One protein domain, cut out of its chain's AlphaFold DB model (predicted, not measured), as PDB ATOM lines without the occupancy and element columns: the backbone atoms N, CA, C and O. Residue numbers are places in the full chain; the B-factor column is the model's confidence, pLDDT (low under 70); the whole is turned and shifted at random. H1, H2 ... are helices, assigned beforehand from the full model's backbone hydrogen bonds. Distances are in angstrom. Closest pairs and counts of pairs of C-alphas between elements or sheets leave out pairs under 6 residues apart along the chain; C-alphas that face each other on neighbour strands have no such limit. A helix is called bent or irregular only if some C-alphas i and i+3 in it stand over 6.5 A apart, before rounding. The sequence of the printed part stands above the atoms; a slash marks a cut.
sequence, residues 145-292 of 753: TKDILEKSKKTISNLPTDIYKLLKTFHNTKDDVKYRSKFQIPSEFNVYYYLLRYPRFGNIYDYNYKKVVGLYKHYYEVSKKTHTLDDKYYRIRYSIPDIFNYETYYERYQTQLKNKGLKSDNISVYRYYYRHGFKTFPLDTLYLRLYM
ATOM      1  N   THR A 145     137.249  27.144   6.548       48.31
ATOM      2  CA  THR A 145     137.370  27.467   5.122       48.31
ATOM      3  C   THR A 145     136.865  26.379   4.166       48.31
ATOM      4  O   THR A 145     136.904  26.599   2.955       48.31
ATOM      5  N   LYS A 146     136.369  25.231   4.650       45.59
ATOM      6  CA  LYS A 146     135.465  24.361   3.882       45.59
ATOM      7  C   LYS A 146     134.036  24.878   3.992       45.59
ATOM      8  O   LYS A 146     133.553  25.436   3.014       45.59
ATOM      9  N   ASP A 147     133.393  24.801   5.152       44.06
ATOM     10  CA  ASP A 147     131.949  25.063   5.272       44.06
ATOM     11  C   ASP A 147     131.553  26.518   4.966       44.06
ATOM     12  O   ASP A 147     130.587  26.751   4.231       44.06
ATOM     13  N   ILE A 148     132.314  27.514   5.443       46.88
ATOM     14  CA  ILE A 148     132.058  28.926   5.099       46.88
ATOM     15  C   ILE A 148     132.316  29.170   3.605       46.88
ATOM     16  O   ILE A 148     131.572  29.908   2.957       46.88
ATOM     17  N   LEU A 149     133.329  28.522   3.021       45.47
ATOM     18  CA  LEU A 149     133.704  28.743   1.624       45.47
ATOM     19  C   LEU A 149     132.953  27.848   0.625       45.47
ATOM     20  O   LEU A 149     132.997  28.119  -0.567       45.47
ATOM     21  N   GLU A 150     132.256  26.796   1.047       44.38
ATOM     22  CA  GLU A 150     131.267  26.107   0.211       44.38
ATOM     23  C   GLU A 150     129.951  26.880   0.186       44.38
ATOM     24  O   GLU A 150     129.360  27.031  -0.885       44.38
ATOM     25  N   LYS A 151     129.550  27.477   1.319       42.97
ATOM     26  CA  LYS A 151     128.469  28.473   1.357       42.97
ATOM     27  C   LYS A 151     128.798  29.688   0.474       42.97
ATOM     28  O   LYS A 151     127.947  30.094  -0.317       42.97
ATOM     29  N   SER A 152     130.033  30.209   0.508       39.88
ATOM     30  CA  SER A 152     130.431  31.325  -0.370       39.88
ATOM     31  C   SER A 152     130.653  30.910  -1.833       39.88
ATOM     32  O   SER A 152     130.202  31.604  -2.738       39.88
ATOM     33  N   LYS A 153     131.238  29.740  -2.136       40.53
ATOM     34  CA  LYS A 153     131.328  29.253  -3.531       40.53
ATOM     35  C   LYS A 153     129.949  29.084  -4.162       40.53
ATOM     36  O   LYS A 153     129.787  29.504  -5.302       40.53
ATOM     37  N   LYS A 154     128.954  28.582  -3.416       41.91
ATOM     38  CA  LYS A 154     127.544  28.524  -3.854       41.91
ATOM     39  C   LYS A 154     126.926  29.902  -4.151       41.91
ATOM     40  O   LYS A 154     125.888  29.950  -4.802       41.91
ATOM     41  N   THR A 155     127.546  31.010  -3.737       42.91
ATOM     42  CA  THR A 155     127.172  32.379  -4.144       42.91
ATOM     43  C   THR A 155     128.075  32.968  -5.242       42.91
ATOM     44  O   THR A 155     127.621  33.839  -5.976       42.91
ATOM     45  N   ILE A 156     129.310  32.483  -5.424       45.91
ATOM     46  CA  ILE A 156     130.288  33.034  -6.390       45.91
ATOM     47  C   ILE A 156     130.276  32.298  -7.741       45.91
ATOM     48  O   ILE A 156     130.396  32.936  -8.786       45.91
ATOM     49  N   SER A 157     130.100  30.968  -7.758       44.41
ATOM     50  CA  SER A 157     129.864  30.226  -9.012       44.41
ATOM     51  C   SER A 157     128.511  30.569  -9.631       44.41
ATOM     52  O   SER A 157     128.315  30.392 -10.829       44.41
ATOM     53  N   ASN A 158     127.599  31.080  -8.803       49.81
ATOM     54  CA  ASN A 158     126.227  31.413  -9.152       49.81
ATOM     55  C   ASN A 158     126.073  32.915  -9.427       49.81
ATOM     56  O   ASN A 158     125.074  33.522  -9.045       49.81
ATOM     57  N   LEU A 159     127.048  33.514 -10.123       59.12
ATOM     58  CA  LEU A 159     126.800  34.771 -10.821       59.12
ATOM     59  C   LEU A 159     125.658  34.512 -11.824       59.12
ATOM     60  O   LEU A 159     125.829  33.628 -12.670       59.12
ATOM     61  N   PRO A 160     124.513  35.221 -11.750       66.19
ATOM     62  CA  PRO A 160     123.363  34.932 -12.603       66.19
ATOM     63  C   PRO A 160     123.754  34.861 -14.083       66.19
ATOM     64  O   PRO A 160     124.526  35.685 -14.581       66.19
ATOM     65  N   THR A 161     123.305  33.814 -14.778       68.69
ATOM     66  CA  THR A 161     123.831  33.426 -16.102       68.69
ATOM     67  C   THR A 161     123.634  34.517 -17.163       68.69
ATOM     68  O   THR A 161     124.392  34.609 -18.128       68.69
ATOM     69  N   ASP A 162     122.620  35.353 -16.981       69.50
ATOM     70  CA  ASP A 162     122.328  36.578 -17.716       69.50
ATOM     71  C   ASP A 162     123.292  37.729 -17.372       69.50
ATOM     72  O   ASP A 162     123.874  38.294 -18.297       69.50
ATOM     73  N   ILE A 163     123.569  38.013 -16.091       70.44
ATOM     74  CA  ILE A 163     124.643  38.938 -15.672       70.44
ATOM     75  C   ILE A 163     125.990  38.481 -16.243       70.44
ATOM     76  O   ILE A 163     126.739  39.291 -16.788       70.44
ATOM     77  N   TYR A 164     126.309  37.186 -16.173       68.25
ATOM     78  CA  TYR A 164     127.556  36.656 -16.722       68.25
ATOM     79  C   TYR A 164     127.643  36.858 -18.242       68.25
ATOM     80  O   TYR A 164     128.683  37.286 -18.745       68.25
ATOM     81  N   LYS A 165     126.548  36.624 -18.983       70.69
ATOM     82  CA  LYS A 165     126.462  36.930 -20.422       70.69
ATOM     83  C   LYS A 165     126.636  38.429 -20.695       70.69
ATOM     84  O   LYS A 165     127.444  38.779 -21.548       70.69
ATOM     85  N   LEU A 166     125.944  39.295 -19.954       71.00
ATOM     86  CA  LEU A 166     125.997  40.758 -20.075       71.00
ATOM     87  C   LEU A 166     127.405  41.320 -19.816       71.00
ATOM     88  O   LEU A 166     127.901  42.156 -20.567       71.00
ATOM     89  N   LEU A 167     128.084  40.831 -18.778       68.50
ATOM     90  CA  LEU A 167     129.468  41.204 -18.495       68.50
ATOM     91  C   LEU A 167     130.425  40.656 -19.558       68.50
ATOM     92  O   LEU A 167     131.379  41.341 -19.917       68.50
ATOM     93  N   LYS A 168     130.179  39.452 -20.094       68.19
ATOM     94  CA  LYS A 168     131.021  38.819 -21.125       68.19
ATOM     95  C   LYS A 168     130.867  39.448 -22.517       68.19
ATOM     96  O   LYS A 168     131.816  39.386 -23.292       68.19
ATOM     97  N   THR A 169     129.735  40.076 -22.843       66.81
ATOM     98  CA  THR A 169     129.588  40.854 -24.092       66.81
ATOM     99  C   THR A 169     130.275  42.219 -24.035       66.81
ATOM    100  O   THR A 169     130.456  42.837 -25.083       66.81
ATOM    101  N   PHE A 170     130.691  42.686 -22.850       68.50
ATOM    102  CA  PHE A 170     131.413  43.950 -22.684       68.50
ATOM    103  C   PHE A 170     132.894  43.757 -22.323       68.50
ATOM    104  O   PHE A 170     133.763  44.309 -22.997       68.50
ATOM    105  N   HIS A 171     133.210  42.981 -21.282       68.81
ATOM    106  CA  HIS A 171     134.571  42.895 -20.750       68.81
ATOM    107  C   HIS A 171     135.576  42.266 -21.718       68.81
ATOM    108  O   HIS A 171     135.301  41.257 -22.363       68.81
ATOM    109  N   ASN A 172     136.774  42.857 -21.773       66.06
ATOM    110  CA  ASN A 172     137.869  42.486 -22.681       66.06
ATOM    111  C   ASN A 172     137.549  42.637 -24.185       66.06
ATOM    112  O   ASN A 172     138.326  42.188 -25.029       66.06
ATOM    113  N   THR A 173     136.444  43.294 -24.554       80.62
ATOM    114  CA  THR A 173     136.227  43.730 -25.943       80.62
ATOM    115  C   THR A 173     137.197  44.854 -26.322       80.62
ATOM    116  O   THR A 173     137.718  45.568 -25.460       80.62
ATOM    117  N   LYS A 174     137.398  45.075 -27.632       83.12
ATOM    118  CA  LYS A 174     138.182  46.219 -28.143       83.12
ATOM    119  C   LYS A 174     137.673  47.560 -27.592       83.12
ATOM    120  O   LYS A 174     138.479  48.452 -27.334       83.12
ATOM    121  N   ASP A 175     136.364  47.684 -27.369       81.69
ATOM    122  CA  ASP A 175     135.759  48.885 -26.794       81.69
ATOM    123  C   ASP A 175     135.974  49.004 -25.278       81.69
ATOM    124  O   ASP A 175     136.337  50.087 -24.827       81.69
ATOM    125  N   ASP A 176     135.847  47.934 -24.482       81.38
ATOM    126  CA  ASP A 176     136.178  47.988 -23.044       81.38
ATOM    127  C   ASP A 176     137.639  48.413 -22.836       81.38
ATOM    128  O   ASP A 176     137.907  49.325 -22.058       81.38
ATOM    129  N   VAL A 177     138.580  47.870 -23.619       84.56
ATOM    130  CA  VAL A 177     139.992  48.307 -23.608       84.56
ATOM    131  C   VAL A 177     140.130  49.793 -23.981       84.56
ATOM    132  O   VAL A 177     140.805  50.550 -23.278       84.56
ATOM    133  N   LYS A 178     139.454  50.242 -25.045       89.69
ATOM    134  CA  LYS A 178     139.457  51.638 -25.519       89.69
ATOM    135  C   LYS A 178     138.908  52.617 -24.476       89.69
ATOM    136  O   LYS A 178     139.532  53.650 -24.236       89.69
ATOM    137  N   TYR A 179     137.778  52.314 -23.834       89.25
ATOM    138  CA  TYR A 179     137.191  53.192 -22.817       89.25
ATOM    139  C   TYR A 179     137.916  53.114 -21.473       89.25
ATOM    140  O   TYR A 179     138.059  54.149 -20.827       89.25
ATOM    141  N   ARG A 180     138.449  51.949 -21.077       90.31
ATOM    142  CA  ARG A 180     139.321  51.839 -19.897       90.31
ATOM    143  C   ARG A 180     140.577  52.686 -20.047       90.31
ATOM    144  O   ARG A 180     140.914  53.412 -19.120       90.31
ATOM    145  N   SER A 181     141.214  52.646 -21.218       90.00
ATOM    146  CA  SER A 181     142.352  53.512 -21.542       90.00
ATOM    147  C   SER A 181     141.948  54.995 -21.520       90.00
ATOM    148  O   SER A 181     142.512  55.776 -20.754       90.00
ATOM    149  N   LYS A 182     140.886  55.371 -22.254       93.00
ATOM    150  CA  LYS A 182     140.383  56.757 -22.332       93.00
ATOM    151  C   LYS A 182     140.048  57.374 -20.966       93.00
ATOM    152  O   LYS A 182     140.267  58.566 -20.778       93.00
ATOM    153  N   PHE A 183     139.501  56.586 -20.043       92.94
ATOM    154  CA  PHE A 183     139.079  57.033 -18.711       92.94
ATOM    155  C   PHE A 183     140.009  56.544 -17.582       92.94
ATOM    156  O   PHE A 183     139.609  56.537 -16.422       92.94
ATOM    157  N   GLN A 184     141.241  56.118 -17.897       90.44
ATOM    158  CA  GLN A 184     142.261  55.669 -16.930       90.44
ATOM    159  C   GLN A 184     141.725  54.701 -15.849       90.44
ATOM    160  O   GLN A 184     142.029  54.822 -14.657       90.44
ATOM    161  N   ILE A 185     140.876  53.760 -16.265       91.31
ATOM    162  CA  ILE A 185     140.170  52.826 -15.384       91.31
ATOM    163  C   ILE A 185     141.132  51.707 -14.951       91.31
ATOM    164  O   ILE A 185     141.677  51.028 -15.827       91.31
ATOM    165  N   PRO A 186     141.321  51.455 -13.640       88.19
ATOM    166  CA  PRO A 186     142.181  50.376 -13.155       88.19
ATOM    167  C   PRO A 186     141.812  49.005 -13.737       88.19
ATOM    168  O   PRO A 186     140.633  48.704 -13.946       88.19
ATOM    169  N   SER A 187     142.802  48.126 -13.920       84.50
ATOM    170  CA  SER A 187     142.557  46.727 -14.327       84.50
ATOM    171  C   SER A 187     141.717  45.967 -13.282       84.50
ATOM    172  O   SER A 187     140.979  45.026 -13.571       84.50
ATOM    173  N   GLU A 188     141.787  46.455 -12.049       83.81
ATOM    174  CA  GLU A 188     141.094  46.021 -10.854       83.81
ATOM    175  C   GLU A 188     139.607  46.397 -10.851       83.81
ATOM    176  O   GLU A 188     138.835  45.745 -10.149       83.81
ATOM    177  N   PHE A 189     139.187  47.399 -11.631       89.12
ATOM    178  CA  PHE A 189     137.799  47.855 -11.688       89.12
ATOM    179  C   PHE A 189     136.920  46.837 -12.426       89.12
ATOM    180  O   PHE A 189     137.144  46.538 -13.603       89.12
ATOM    181  N   ASN A 190     135.877  46.343 -11.764       88.50
ATOM    182  CA  ASN A 190     134.862  45.459 -12.321       88.50
ATOM    183  C   ASN A 190     133.473  46.029 -12.008       88.50
ATOM    184  O   ASN A 190     133.178  46.338 -10.857       88.50
ATOM    185  N   VAL A 191     132.631  46.150 -13.037       87.81
ATOM    186  CA  VAL A 191     131.342  46.858 -12.957       87.81
ATOM    187  C   VAL A 191     130.415  46.225 -11.918       87.81
ATOM    188  O   VAL A 191     129.867  46.933 -11.084       87.81
ATOM    189  N   TYR A 192     130.287  44.897 -11.923       87.25
ATOM    190  CA  TYR A 192     129.402  44.171 -11.011       87.25
ATOM    191  C   TYR A 192     129.793  44.369  -9.543       87.25
ATOM    192  O   TYR A 192     128.977  44.823  -8.745       87.25
ATOM    193  N   TYR A 193     131.058  44.122  -9.193       89.44
ATOM    194  CA  TYR A 193     131.525  44.304  -7.815       89.44
ATOM    195  C   TYR A 193     131.516  45.774  -7.367       89.44
ATOM    196  O   TYR A 193     131.342  46.050  -6.182       89.44
ATOM    197  N   TYR A 194     131.652  46.724  -8.299       91.12
ATOM    198  CA  TYR A 194     131.566  48.152  -7.991       91.12
ATOM    199  C   TYR A 194     130.129  48.588  -7.679       91.12
ATOM    200  O   TYR A 194     129.909  49.309  -6.708       91.12
ATOM    201  N   LEU A 195     129.143  48.096  -8.438       90.69
ATOM    202  CA  LEU A 195     127.723  48.333  -8.159       90.69
ATOM    203  C   LEU A 195     127.252  47.613  -6.884       90.69
ATOM    204  O   LEU A 195     126.467  48.184  -6.137       90.69
ATOM    205  N   LEU A 196     127.779  46.421  -6.571       89.12
ATOM    206  CA  LEU A 196     127.538  45.776  -5.270       89.12
ATOM    207  C   LEU A 196     128.108  46.587  -4.097       89.12
ATOM    208  O   LEU A 196     127.457  46.704  -3.063       89.12
ATOM    209  N   ARG A 197     129.310  47.167  -4.245       91.06
ATOM    210  CA  ARG A 197     129.910  48.030  -3.215       91.06
ATOM    211  C   ARG A 197     129.162  49.359  -3.056       91.06
ATOM    212  O   ARG A 197     129.113  49.883  -1.941       91.06
ATOM    213  N   TYR A 198     128.608  49.895  -4.143       92.12
ATOM    214  CA  TYR A 198     127.935  51.196  -4.191       92.12
ATOM    215  C   TYR A 198     126.571  51.120  -4.918       92.12
ATOM    216  O   TYR A 198     126.435  51.655  -6.026       92.12
ATOM    217  N   PRO A 199     125.525  50.527  -4.300       88.50
ATOM    218  CA  PRO A 199     124.225  50.303  -4.950       88.50
ATOM    219  C   PRO A 199     123.518  51.574  -5.442       88.50
ATOM    220  O   PRO A 199     122.697  51.508  -6.357       88.50
ATOM    221  N   ARG A 200     123.871  52.751  -4.901       87.81
ATOM    222  CA  ARG A 200     123.356  54.059  -5.351       87.81
ATOM    223  C   ARG A 200     123.692  54.418  -6.806       87.81
ATOM    224  O   ARG A 200     123.065  55.314  -7.361       87.81
ATOM    225  N   PHE A 201     124.608  53.695  -7.457       88.44
ATOM    226  CA  PHE A 201     124.853  53.803  -8.901       88.44
ATOM    227  C   PHE A 201     123.926  52.924  -9.771       88.44
ATOM    228  O   PHE A 201     124.048  52.935 -11.000       88.44
ATOM    229  N   GLY A 202     122.974  52.205  -9.169       85.50
ATOM    230  CA  GLY A 202     121.933  51.436  -9.856       85.50
ATOM    231  C   GLY A 202     122.220  49.936  -9.966       85.50
ATOM    232  O   GLY A 202     123.334  49.468  -9.740       85.50
ATOM    233  N   ASN A 203     121.188  49.171 -10.324       83.56
ATOM    234  CA  ASN A 203     121.246  47.712 -10.395       83.56
ATOM    235  C   ASN A 203     121.938  47.242 -11.688       83.56
ATOM    236  O   ASN A 203     121.682  47.777 -12.763       83.56
ATOM    237  N   ILE A 204     122.786  46.212 -11.614       82.06
ATOM    238  CA  ILE A 204     123.532  45.673 -12.765       82.06
ATOM    239  C   ILE A 204     122.623  45.207 -13.916       82.06
ATOM    240  O   ILE A 204     122.999  45.370 -15.074       82.06
ATOM    241  N   TYR A 205     121.415  44.704 -13.634       82.00
ATOM    242  CA  TYR A 205     120.456  44.314 -14.678       82.00
ATOM    243  C   TYR A 205     120.016  45.496 -15.562       82.00
ATOM    244  O   TYR A 205     119.696  45.309 -16.734       82.00
ATOM    245  N   ASP A 206     120.065  46.727 -15.042       82.94
ATOM    246  CA  ASP A 206     119.729  47.935 -15.797       82.94
ATOM    247  C   ASP A 206     120.851  48.389 -16.748       82.94
ATOM    248  O   ASP A 206     120.634  49.310 -17.547       82.94
ATOM    249  N   TYR A 207     122.065  47.835 -16.643       83.12
ATOM    250  CA  TYR A 207     123.263  48.351 -17.312       83.12
ATOM    251  C   TYR A 207     123.448  47.814 -18.733       83.12
ATOM    252  O   TYR A 207     123.878  46.688 -18.956       83.12
ATOM    253  N   ASN A 208     123.250  48.690 -19.720       83.31
ATOM    254  CA  ASN A 208     123.728  48.477 -21.088       83.31
ATOM    255  C   ASN A 208     125.103  49.140 -21.316       83.31
ATOM    256  O   ASN A 208     125.570  49.934 -20.497       83.31
ATOM    257  N   TYR A 209     125.724  48.872 -22.470       81.56
ATOM    258  CA  TYR A 209     127.003  49.463 -22.912       81.56
ATOM    259  C   TYR A 209     127.102  50.978 -22.640       81.56
ATOM    260  O   TYR A 209     128.098  51.447 -22.092       81.56
ATOM    261  N   LYS A 210     126.052  51.754 -22.958       85.62
ATOM    262  CA  LYS A 210     126.041  53.217 -22.776       85.62
ATOM    263  C   LYS A 210     126.108  53.607 -21.295       85.62
ATOM    264  O   LYS A 210     126.814  54.557 -20.960       85.62
ATOM    265  N   LYS A 211     125.427  52.869 -20.412       88.00
ATOM    266  CA  LYS A 211     125.516  53.059 -18.954       88.00
ATOM    267  C   LYS A 211     126.876  52.628 -18.397       88.00
ATOM    268  O   LYS A 211     127.416  53.352 -17.570       88.00
ATOM    269  N   VAL A 212     127.480  51.538 -18.885       86.94
ATOM    270  CA  VAL A 212     128.833  51.121 -18.451       86.94
ATOM    271  C   VAL A 212     129.890  52.163 -18.833       86.94
ATOM    272  O   VAL A 212     130.687  52.570 -17.990       86.94
ATOM    273  N   VAL A 213     129.859  52.670 -20.069       88.31
ATOM    274  CA  VAL A 213     130.740  53.767 -20.514       88.31
ATOM    275  C   VAL A 213     130.477  55.055 -19.716       88.31
ATOM    276  O   VAL A 213     131.418  55.773 -19.378       88.31
ATOM    277  N   GLY A 214     129.216  55.323 -19.353       90.50
ATOM    278  CA  GLY A 214     128.840  56.408 -18.442       90.50
ATOM    279  C   GLY A 214     129.416  56.249 -17.029       90.50
ATOM    280  O   GLY A 214     129.924  57.219 -16.476       90.50
ATOM    281  N   LEU A 215     129.409  55.035 -16.471       91.06
ATOM    282  CA  LEU A 215     129.988  54.723 -15.162       91.06
ATOM    283  C   LEU A 215     131.518  54.823 -15.170       91.06
ATOM    284  O   LEU A 215     132.082  55.356 -14.223       91.06
ATOM    285  N   TYR A 216     132.195  54.393 -16.240       93.12
ATOM    286  CA  TYR A 216     133.636  54.631 -16.401       93.12
ATOM    287  C   TYR A 216     133.955  56.134 -16.426       93.12
ATOM    288  O   TYR A 216     134.853  56.582 -15.714       93.12
ATOM    289  N   LYS A 217     133.181  56.927 -17.180       93.38
ATOM    290  CA  LYS A 217     133.315  58.391 -17.192       93.38
ATOM    291  C   LYS A 217     133.099  58.983 -15.789       93.38
ATOM    292  O   LYS A 217     133.940  59.737 -15.312       93.38
ATOM    293  N   HIS A 218     132.014  58.603 -15.111       91.50
ATOM    294  CA  HIS A 218     131.679  59.096 -13.772       91.50
ATOM    295  C   HIS A 218     132.724  58.703 -12.716       91.50
ATOM    296  O   HIS A 218     133.109  59.544 -11.902       91.50
ATOM    297  N   TYR A 219     133.253  57.476 -12.785       93.31
ATOM    298  CA  TYR A 219     134.366  57.037 -11.947       93.31
ATOM    299  C   TYR A 219     135.598  57.912 -12.167       93.31
ATOM    300  O   TYR A 219     136.143  58.442 -11.205       93.31
ATOM    301  N   TYR A 220     136.017  58.119 -13.416       92.56
ATOM    302  CA  TYR A 220     137.189  58.939 -13.725       92.56
ATOM    303  C   TYR A 220     137.054  60.395 -13.253       92.56
ATOM    304  O   TYR A 220     137.992  60.933 -12.666       92.56
ATOM    305  N   GLU A 221     135.897  61.017 -13.487       91.19
ATOM    306  CA  GLU A 221     135.669  62.444 -13.220       91.19
ATOM    307  C   GLU A 221     135.349  62.754 -11.750       91.19
ATOM    308  O   GLU A 221     135.727  63.816 -11.258       91.19
ATOM    309  N   VAL A 222     134.662  61.848 -11.041       88.62
ATOM    310  CA  VAL A 222     134.131  62.097  -9.688       88.62
ATOM    311  C   VAL A 222     134.450  60.947  -8.733       88.62
ATOM    312  O   VAL A 222     135.098  61.143  -7.700       88.62
ATOM    313  N   SER A 223     133.997  59.732  -9.052       87.38
ATOM    314  CA  SER A 223     133.907  58.646  -8.068       87.38
ATOM    315  C   SER A 223     135.280  58.098  -7.645       87.38
ATOM    316  O   SER A 223     135.416  57.612  -6.530       87.38
ATOM    317  N   LYS A 224     136.342  58.280  -8.442       87.31
ATOM    318  CA  LYS A 224     137.741  57.939  -8.104       87.31
ATOM    319  C   LYS A 224     138.275  58.667  -6.857       87.31
ATOM    320  O   LYS A 224     139.305  58.255  -6.334       87.31
ATOM    321  N   LYS A 225     137.595  59.718  -6.372       87.31
ATOM    322  CA  LYS A 225     137.887  60.373  -5.081       87.31
ATOM    323  C   LYS A 225     136.919  59.975  -3.959       87.31
ATOM    324  O   LYS A 225     137.362  59.776  -2.838       87.31
ATOM    325  N   THR A 226     135.621  59.872  -4.249       89.00
ATOM    326  CA  THR A 226     134.552  59.729  -3.232       89.00
ATOM    327  C   THR A 226     134.013  58.304  -3.059       89.00
ATOM    328  O   THR A 226     133.302  58.025  -2.102       89.00
ATOM    329  N   HIS A 227     134.317  57.407  -3.995       90.06
ATOM    330  CA  HIS A 227     133.842  56.024  -4.078       90.06
ATOM    331  C   HIS A 227     134.976  55.165  -4.674       90.06
ATOM    332  O   HIS A 227     134.899  54.673  -5.808       90.06
ATOM    333  N   THR A 228     136.095  55.104  -3.954       90.25
ATOM    334  CA  THR A 228     137.335  54.454  -4.396       90.25
ATOM    335  C   THR A 228     137.173  52.934  -4.522       90.25
ATOM    336  O   THR A 228     136.155  52.353  -4.151       90.25
ATOM    337  N   LEU A 229     138.188  52.248  -5.055       91.50
ATOM    338  CA  LEU A 229     138.292  50.797  -4.881       91.50
ATOM    339  C   LEU A 229     138.842  50.536  -3.472       91.50
ATOM    340  O   LEU A 229     140.050  50.402  -3.293       91.50
ATOM    341  N   ASP A 230     137.956  50.582  -2.477       89.88
ATOM    342  CA  ASP A 230     138.281  50.450  -1.054       89.88
ATOM    343  C   ASP A 230     138.469  48.987  -0.604       89.88
ATOM    344  O   ASP A 230     138.275  48.041  -1.371       89.88
ATOM    345  N   ASP A 231     138.864  48.778   0.658       88.62
ATOM    346  CA  ASP A 231     139.053  47.428   1.213       88.62
ATOM    347  C   ASP A 231     137.767  46.590   1.102       88.62
ATOM    348  O   ASP A 231     137.812  45.440   0.670       88.62
ATOM    349  N   LYS A 232     136.601  47.206   1.360       90.69
ATOM    350  CA  LYS A 232     135.278  46.582   1.206       90.69
ATOM    351  C   LYS A 232     135.022  46.125  -0.241       90.69
ATOM    352  O   LYS A 232     134.576  44.998  -0.440       90.69
ATOM    353  N   TYR A 233     135.354  46.927  -1.259       92.31
ATOM    354  CA  TYR A 233     135.287  46.517  -2.669       92.31
ATOM    355  C   TYR A 233     136.145  45.275  -2.944       92.31
ATOM    356  O   TYR A 233     135.676  44.329  -3.584       92.31
ATOM    357  N   TYR A 234     137.389  45.244  -2.456       90.62
ATOM    358  CA  TYR A 234     138.271  44.097  -2.673       90.62
ATOM    359  C   TYR A 234     137.838  42.853  -1.890       90.62
ATOM    360  O   TYR A 234     137.921  41.753  -2.443       90.62
ATOM    361  N   ARG A 235     137.303  43.008  -0.671       90.50
ATOM    362  CA  ARG A 235     136.692  41.914   0.099       90.50
ATOM    363  C   ARG A 235     135.510  41.295  -0.634       90.50
ATOM    364  O   ARG A 235     135.480  40.078  -0.776       90.50
ATOM    365  N   ILE A 236     134.604  42.107  -1.183       89.19
ATOM    366  CA  ILE A 236     133.482  41.632  -2.011       89.19
ATOM    367  C   ILE A 236     134.016  40.906  -3.264       89.19
ATOM    368  O   ILE A 236     133.656  39.756  -3.519       89.19
ATOM    369  N   ARG A 237     134.922  41.545  -4.019       87.06
ATOM    370  CA  ARG A 237     135.470  41.048  -5.299       87.06
ATOM    371  C   ARG A 237     136.252  39.737  -5.195       87.06
ATOM    372  O   ARG A 237     136.256  38.961  -6.150       87.06
ATOM    373  N   TYR A 238     136.955  39.524  -4.087       87.88
ATOM    374  CA  TYR A 238     137.713  38.300  -3.804       87.88
ATOM    375  C   TYR A 238     137.022  37.400  -2.766       87.88
ATOM    376  O   TYR A 238     137.604  36.406  -2.340       87.88
ATOM    377  N   SER A 239     135.790  37.745  -2.380       85.31
ATOM    378  CA  SER A 239     134.926  37.013  -1.443       85.31
ATOM    379  C   SER A 239     135.650  36.580  -0.164       85.31
ATOM    380  O   SER A 239     135.620  35.420   0.254       85.31
ATOM    381  N   ILE A 240     136.349  37.552   0.414       88.94
ATOM    382  CA  ILE A 240     137.180  37.430   1.607       88.94
ATOM    383  C   ILE A 240     136.267  37.411   2.843       88.94
ATOM    384  O   ILE A 240     135.487  38.350   2.998       88.94
ATOM    385  N   PRO A 241     136.343  36.390   3.721       85.44
ATOM    386  CA  PRO A 241     135.565  36.354   4.961       85.44
ATOM    387  C   PRO A 241     135.862  37.551   5.869       85.44
ATOM    388  O   PRO A 241     136.998  38.021   5.915       85.44
ATOM    389  N   ASP A 242     134.889  37.998   6.661       83.88
ATOM    390  CA  ASP A 242     135.092  39.137   7.571       83.88
ATOM    391  C   ASP A 242     136.187  38.861   8.613       83.88
ATOM    392  O   ASP A 242     137.050  39.707   8.831       83.88
ATOM    393  N   ILE A 243     136.253  37.621   9.123       84.12
ATOM    394  CA  ILE A 243     137.312  37.112  10.019       84.12
ATOM    395  C   ILE A 243     138.725  37.080   9.403       84.12
ATOM    396  O   ILE A 243     139.674  36.672  10.072       84.12
ATOM    397  N   PHE A 244     138.888  37.435   8.126       91.06
ATOM    398  CA  PHE A 244     140.188  37.506   7.467       91.06
ATOM    399  C   PHE A 244     140.840  38.876   7.708       91.06
ATOM    400  O   PHE A 244     140.362  39.908   7.229       91.06
ATOM    401  N   ASN A 245     141.987  38.875   8.380       92.12
ATOM    402  CA  ASN A 245     142.908  39.997   8.504       92.12
ATOM    403  C   ASN A 245     144.162  39.689   7.667       92.12
ATOM    404  O   ASN A 245     144.794  38.645   7.836       92.12
ATOM    405  N   TYR A 246     144.514  40.594   6.750       91.19
ATOM    406  CA  TYR A 246     145.636  40.397   5.832       91.19
ATOM    407  C   TYR A 246     147.006  40.452   6.530       91.19
ATOM    408  O   TYR A 246     147.922  39.768   6.083       91.19
ATOM    409  N   GLU A 247     147.134  41.199   7.630       92.75
ATOM    410  CA  GLU A 247     148.361  41.331   8.425       92.75
ATOM    411  C   GLU A 247     148.600  40.046   9.213       92.75
ATOM    412  O   GLU A 247     149.624  39.395   9.022       92.75
ATOM    413  N   THR A 248     147.600  39.597   9.980       93.00
ATOM    414  CA  THR A 248     147.630  38.319  10.713       93.00
ATOM    415  C   THR A 248     147.879  37.131   9.781       93.00
ATOM    416  O   THR A 248     148.632  36.215  10.110       93.00
ATOM    417  N   TYR A 249     147.283  37.135   8.585       92.25
ATOM    418  CA  TYR A 249     147.507  36.088   7.588       92.25
ATOM    419  C   TYR A 249     148.929  36.127   7.006       92.25
ATOM    420  O   TYR A 249     149.537  35.077   6.779       92.25
ATOM    421  N   TYR A 250     149.479  37.326   6.782       90.00
ATOM    422  CA  TYR A 250     150.854  37.493   6.309       90.00
ATOM    423  C   TYR A 250     151.885  37.164   7.395       90.00
ATOM    424  O   TYR A 250     152.949  36.646   7.078       90.00
ATOM    425  N   GLU A 251     151.574  37.401   8.667       91.38
ATOM    426  CA  GLU A 251     152.373  36.989   9.823       91.38
ATOM    427  C   GLU A 251     152.380  35.459   9.984       91.38
ATOM    428  O   GLU A 251     153.443  34.836   9.947       91.38
ATOM    429  N   ARG A 252     151.193  34.837  10.053       91.31
ATOM    430  CA  ARG A 252     150.996  33.384  10.219       91.31
ATOM    431  C   ARG A 252     151.779  32.535   9.207       91.31
ATOM    432  O   ARG A 252     152.221  31.437   9.556       91.31
ATOM    433  N   TYR A 253     151.929  33.031   7.975       90.56
ATOM    434  CA  TYR A 253     152.578  32.342   6.852       90.56
ATOM    435  C   TYR A 253     153.754  33.133   6.247       90.56
ATOM    436  O   TYR A 253     154.065  32.997   5.059       90.56
ATOM    437  N   GLN A 254     154.413  33.980   7.045       89.69
ATOM    438  CA  GLN A 254     155.357  34.985   6.546       89.69
ATOM    439  C   GLN A 254     156.483  34.401   5.685       89.69
ATOM    440  O   GLN A 254     156.759  34.911   4.599       89.69
ATOM    441  N   THR A 255     157.108  33.309   6.127       88.56
ATOM    442  CA  THR A 255     158.193  32.637   5.395       88.56
ATOM    443  C   THR A 255     157.702  32.088   4.053       88.56
ATOM    444  O   THR A 255     158.331  32.293   3.016       88.56
ATOM    445  N   GLN A 256     156.539  31.437   4.042       88.62
ATOM    446  CA  GLN A 256     155.971  30.791   2.859       88.62
ATOM    447  C   GLN A 256     155.458  31.805   1.824       88.62
ATOM    448  O   GLN A 256     155.476  31.517   0.626       88.62
ATOM    449  N   LEU A 257     155.024  32.991   2.264       88.56
ATOM    450  CA  LEU A 257     154.564  34.077   1.393       88.56
ATOM    451  C   LEU A 257     155.727  34.939   0.873       88.56
ATOM    452  O   LEU A 257     155.755  35.252  -0.322       88.56
ATOM    453  N   LYS A 258     156.734  35.237   1.709       88.44
ATOM    454  CA  LYS A 258     157.989  35.890   1.285       88.44
ATOM    455  C   LYS A 258     158.717  35.073   0.217       88.44
ATOM    456  O   LYS A 258     159.085  35.628  -0.816       88.44
ATOM    457  N   ASN A 259     158.821  33.754   0.395       88.62
ATOM    458  CA  ASN A 259     159.448  32.853  -0.583       88.62
ATOM    459  C   ASN A 259     158.705  32.788  -1.934       88.62
ATOM    460  O   ASN A 259     159.268  32.324  -2.921       88.62
ATOM    461  N   LYS A 260     157.457  33.272  -2.006       86.56
ATOM    462  CA  LYS A 260     156.679  33.416  -3.251       86.56
ATOM    463  C   LYS A 260     156.705  34.838  -3.825       86.56
ATOM    464  O   LYS A 260     155.958  35.127  -4.757       86.56
ATOM    465  N   GLY A 261     157.519  35.735  -3.263       86.75
ATOM    466  CA  GLY A 261     157.593  37.141  -3.666       86.75
ATOM    467  C   GLY A 261     156.304  37.930  -3.411       86.75
ATOM    468  O   GLY A 261     156.080  38.954  -4.057       86.75
ATOM    469  N   LEU A 262     155.425  37.460  -2.514       89.12
ATOM    470  CA  LEU A 262     154.147  38.119  -2.267       89.12
ATOM    471  C   LEU A 262     154.356  39.416  -1.478       89.12
ATOM    472  O   LEU A 262     154.878  39.406  -0.359       89.12
ATOM    473  N   LYS A 263     153.901  40.531  -2.056       87.38
ATOM    474  CA  LYS A 263     153.871  41.836  -1.392       87.38
ATOM    475  C   LYS A 263     152.969  41.800  -0.158       87.38
ATOM    476  O   LYS A 263     151.882  41.227  -0.197       87.38
ATOM    477  N   SER A 264     153.411  42.465   0.906       85.06
ATOM    478  CA  SER A 264     152.659  42.645   2.153       85.06
ATOM    479  C   SER A 264     151.629  43.778   2.031       85.06
ATOM    480  O   SER A 264     151.655  44.732   2.801       85.06
ATOM    481  N   ASP A 265     150.752  43.698   1.027       88.00
ATOM    482  CA  ASP A 265     149.623  44.614   0.829       88.00
ATOM    483  C   ASP A 265     148.301  43.834   0.766       88.00
ATOM    484  O   ASP A 265     148.262  42.694   0.290       88.00
ATOM    485  N   ASN A 266     147.216  44.435   1.262       86.50
ATOM    486  CA  ASN A 266     145.913  43.781   1.387       86.50
ATOM    487  C   ASN A 266     145.388  43.246   0.043       86.50
ATOM    488  O   ASN A 266     144.923  42.110  -0.022       86.50
ATOM    489  N   ILE A 267     145.526  44.003  -1.050       89.00
ATOM    490  CA  ILE A 267     145.047  43.607  -2.383       89.00
ATOM    491  C   ILE A 267     145.801  42.372  -2.900       89.00
ATOM    492  O   ILE A 267     145.176  41.427  -3.395       89.00
ATOM    493  N   SER A 268     147.130  42.348  -2.768       88.88
ATOM    494  CA  SER A 268     147.977  41.203  -3.121       88.88
ATOM    495  C   SER A 268     147.632  39.972  -2.280       88.88
ATOM    496  O   SER A 268     147.462  38.880  -2.834       88.88
ATOM    497  N   VAL A 269     147.466  40.141  -0.964       90.38
ATOM    498  CA  VAL A 269     147.134  39.054  -0.032       90.38
ATOM    499  C   VAL A 269     145.736  38.487  -0.299       90.38
ATOM    500  O   VAL A 269     145.605  37.272  -0.449       90.38
ATOM    501  N   TYR A 270     144.707  39.322  -0.473       91.56
ATOM    502  CA  TYR A 270     143.352  38.880  -0.836       91.56
ATOM    503  C   TYR A 270     143.335  38.125  -2.174       91.56
ATOM    504  O   TYR A 270     142.762  37.038  -2.286       91.56
ATOM    505  N   ARG A 271     144.024  38.659  -3.195       88.25
ATOM    506  CA  ARG A 271     144.146  38.029  -4.520       88.25
ATOM    507  C   ARG A 271     144.862  36.677  -4.453       88.25
ATOM    508  O   ARG A 271     144.505  35.774  -5.213       88.25
ATOM    509  N   TYR A 272     145.856  36.530  -3.577       90.31
ATOM    510  CA  TYR A 272     146.538  35.260  -3.328       90.31
ATOM    511  C   TYR A 272     145.640  34.272  -2.570       90.31
ATOM    512  O   TYR A 272     145.508  33.121  -3.001       90.31
ATOM    513  N   TYR A 273     144.976  34.717  -1.499       90.19
ATOM    514  CA  TYR A 273     144.080  33.893  -0.686       90.19
ATOM    515  C   TYR A 273     142.952  33.281  -1.522       90.19
ATOM    516  O   TYR A 273     142.804  32.059  -1.542       90.19
ATOM    517  N   TYR A 274     142.245  34.111  -2.296       87.50
ATOM    518  CA  TYR A 274     141.155  33.693  -3.183       87.50
ATOM    519  C   TYR A 274     141.591  32.677  -4.252       87.50
ATOM    520  O   TYR A 274     140.856  31.742  -4.562       87.50
ATOM    521  N   ARG A 275     142.791  32.836  -4.831       85.81
ATOM    522  CA  ARG A 275     143.274  31.959  -5.914       85.81
ATOM    523  C   ARG A 275     143.884  30.647  -5.423       85.81
ATOM    524  O   ARG A 275     143.707  29.617  -6.072       85.81
ATOM    525  N   HIS A 276     144.647  30.695  -4.332       84.81
ATOM    526  CA  HIS A 276     145.519  29.596  -3.903       84.81
ATOM    527  C   HIS A 276     145.539  29.407  -2.383       84.81
ATOM    528  O   HIS A 276     145.535  28.264  -1.915       84.81
ATOM    529  N   GLY A 277     145.563  30.506  -1.620       78.50
ATOM    530  CA  GLY A 277     145.754  30.473  -0.170       78.50
ATOM    531  C   GLY A 277     144.706  29.628   0.545       78.50
ATOM    532  O   GLY A 277     145.097  28.707   1.244       78.50
ATOM    533  N   PHE A 278     143.405  29.792   0.277       79.31
ATOM    534  CA  PHE A 278     142.359  29.056   1.010       79.31
ATOM    535  C   PHE A 278     142.489  27.515   0.978       79.31
ATOM    536  O   PHE A 278     141.931  26.844   1.843       79.31
ATOM    537  N   LYS A 279     143.192  26.946  -0.021       80.81
ATOM    538  CA  LYS A 279     143.492  25.503  -0.113       80.81
ATOM    539  C   LYS A 279     144.831  25.100   0.506       80.81
ATOM    540  O   LYS A 279     144.978  23.954   0.905       80.81
ATOM    541  N   THR A 280     145.824  25.986   0.466       83.50
ATOM    542  CA  THR A 280     147.241  25.663   0.749       83.50
ATOM    543  C   THR A 280     147.753  26.261   2.058       83.50
ATOM    544  O   THR A 280     148.740  25.787   2.606       83.50
ATOM    545  N   PHE A 281     147.059  27.286   2.545       85.25
ATOM    546  CA  PHE A 281     147.298  28.085   3.741       85.25
ATOM    547  C   PHE A 281     145.905  28.549   4.234       85.25
ATOM    548  O   PHE A 281     145.514  29.696   3.978       85.25
ATOM    549  N   PRO A 282     145.079  27.628   4.772       85.56
ATOM    550  CA  PRO A 282     143.711  27.920   5.212       85.56
ATOM    551  C   PRO A 282     143.703  28.866   6.424       85.56
ATOM    552  O   PRO A 282     144.748  29.253   6.932       85.56
ATOM    553  N   LEU A 283     142.521  29.239   6.917       88.00
ATOM    554  CA  LEU A 283     142.415  29.875   8.233       88.00
ATOM    555  C   LEU A 283     142.382  28.759   9.285       88.00
ATOM    556  O   LEU A 283     141.316  28.228   9.597       88.00
ATOM    557  N   ASP A 284     143.571  28.336   9.720       85.94
ATOM    558  CA  ASP A 284     143.761  27.307  10.748       85.94
ATOM    559  C   ASP A 284     143.553  27.848  12.178       85.94
ATOM    560  O   ASP A 284     143.352  29.047  12.393       85.94
ATOM    561  N   THR A 285     143.561  26.963  13.178       85.62
ATOM    562  CA  THR A 285     143.347  27.357  14.582       85.62
ATOM    563  C   THR A 285     144.463  28.265  15.105       85.62
ATOM    564  O   THR A 285     144.201  29.163  15.902       85.62
ATOM    565  N   LEU A 286     145.682  28.138  14.570       87.94
ATOM    566  CA  LEU A 286     146.805  29.039  14.850       87.94
ATOM    567  C   LEU A 286     146.602  30.440  14.242       87.94
ATOM    568  O   LEU A 286     146.921  31.432  14.894       87.94
ATOM    569  N   TYR A 287     146.026  30.550  13.039       90.94
ATOM    570  CA  TYR A 287     145.570  31.832  12.491       90.94
ATOM    571  C   TYR A 287     144.510  32.468  13.401       90.94
ATOM    572  O   TYR A 287     144.617  33.653  13.710       90.94
ATOM    573  N   LEU A 288     143.510  31.699  13.857       88.62
ATOM    574  CA  LEU A 288     142.482  32.223  14.764       88.62
ATOM    575  C   LEU A 288     143.073  32.691  16.092       88.62
ATOM    576  O   LEU A 288     142.747  33.787  16.536       88.62
ATOM    577  N   ARG A 289     143.975  31.905  16.689       90.56
ATOM    578  CA  ARG A 289     144.664  32.245  17.939       90.56
ATOM    579  C   ARG A 289     145.386  33.595  17.832       90.56
ATOM    580  O   ARG A 289     145.229  34.431  18.720       90.56
ATOM    581  N   LEU A 290     146.082  33.854  16.719       91.19
ATOM    582  CA  LEU A 290     146.707  35.153  16.429       91.19
ATOM    583  C   LEU A 290     145.666  36.266  16.189       91.19
ATOM    584  O   LEU A 290     145.748  37.325  16.805       91.19
ATOM    585  N   TYR A 291     144.660  36.021  15.341       90.94
ATOM    586  CA  TYR A 291     143.595  36.982  15.004       90.94
ATOM    587  C   TYR A 291     142.827  37.462  16.245       90.94
ATOM    588  O   TYR A 291     142.501  38.640  16.377       90.94
ATOM    589  N   MET A 292     142.583  36.543  17.180       90.50
ATOM    590  CA  MET A 292     141.863  36.765  18.432       90.50
ATOM    591  C   MET A 292     142.767  37.212  19.595       90.50
ATOM    592  O   MET A 292     142.261  37.464  20.690       90.50
TER     593      MET A 292
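Overview. This is residues 145 to 292 of the 753 residues of an uncharacterized protein of viral metagenome (UniProt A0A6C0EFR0). Two loosely built lobes of short helices lie end to end: one gathers H3, H4 and the kinked H5, the other H7, H8, H9 and H10, and H6 sits between them, packing on H4 on one side and H9 on the other. H1 and H2 lie off to one side, with H2 at the end of the first lobe and H1 reaching towards H9. The printed part has 148 residues with ten named helices, H1 to H10 in order along the chain, and no named strand; the class is all helix, with helix packing mostly crossed. It is only just compact, close to loose, with a radius of gyration of the C-alphas of 17.3 A, and elongated, spanning 49 by 29 by 27 A.

Along the chain. Find C-alpha 209 at (127.003, 49.463, -22.912); from there H5, residues 209 to 226, runs 23.4 A to C-alpha 226 at (134.552, 59.729, -3.232). It has a kink of 59 degrees near residue 220 and is irregular, with C-alphas 221 and 224 7.1 A apart. Before it look for H1 at residues 145 to 156, 14.6 A long, H2 at 161 to 168, H3 at 174 to 182, 12.2 A long, and H4 at 191 to 197. After it come H6 at 231 to 237, H7 at 246 to 252, H8 at 254 to 258, H9 at 266 to 280, 18.2 A long, and H10 at 285 to 291, ending at C-alpha 291 (143.595, 36.982, 15.004). H9 is irregular too, with C-alphas 275 and 278 7.6 A apart.

Arrangement. Start at H5, which with residues 213 to 216 alone only just touches H3, with 3 pairs of C-alphas within 8 A; the closest, those of Tyr 179 and Val 213, are 6.9 A apart. H4 is close to H5 but not clearly touching, the closest C-alphas being Val 191 and Val 212 at 7.4 A. H4 touches H6 at a steep tilt of 50 degrees, opposite ways, closest at the C-alphas of Arg 197 and Tyr 233, 5.6 A. H9 touches H6 with residues 266 to 270 alone, closest at the C-alphas of Tyr 234 and Ile 267, 6.8 A. With the same residues alone H9 touches H7, closest at the C-alphas of Tyr 246 and Asn 266, 5.6 A. H7 touches H10 at a steep tilt of 50 degrees, opposite ways, closest at the C-alphas of Thr 248 and Tyr 291, 6.0 A. H8 is close to H7 but not clearly touching, at 7.0 A between the C-alphas of Tyr 250 and Leu 257, and H1 stands likewise to H9, at 6.7 A between those of Thr 145 and Phe 278. H2 touches no helix. Each O i to N i+4 pair is within hydrogen-bond range in H2, H3, H4, H6, H7, H8 and H10; in H1 it is 6 of 8, in H5 11 of 14, in H9 9 of 11.

Size, cuts and confidence. The two farthest C-alphas, Lys 210 and Arg 289, are 49.4 A apart. The printed part has no cut, and the link from H4 to H5 is long. Mean pLDDT of the printed part is 82.1; residues 145 to 162, 164 and 167 to 172 are under 70.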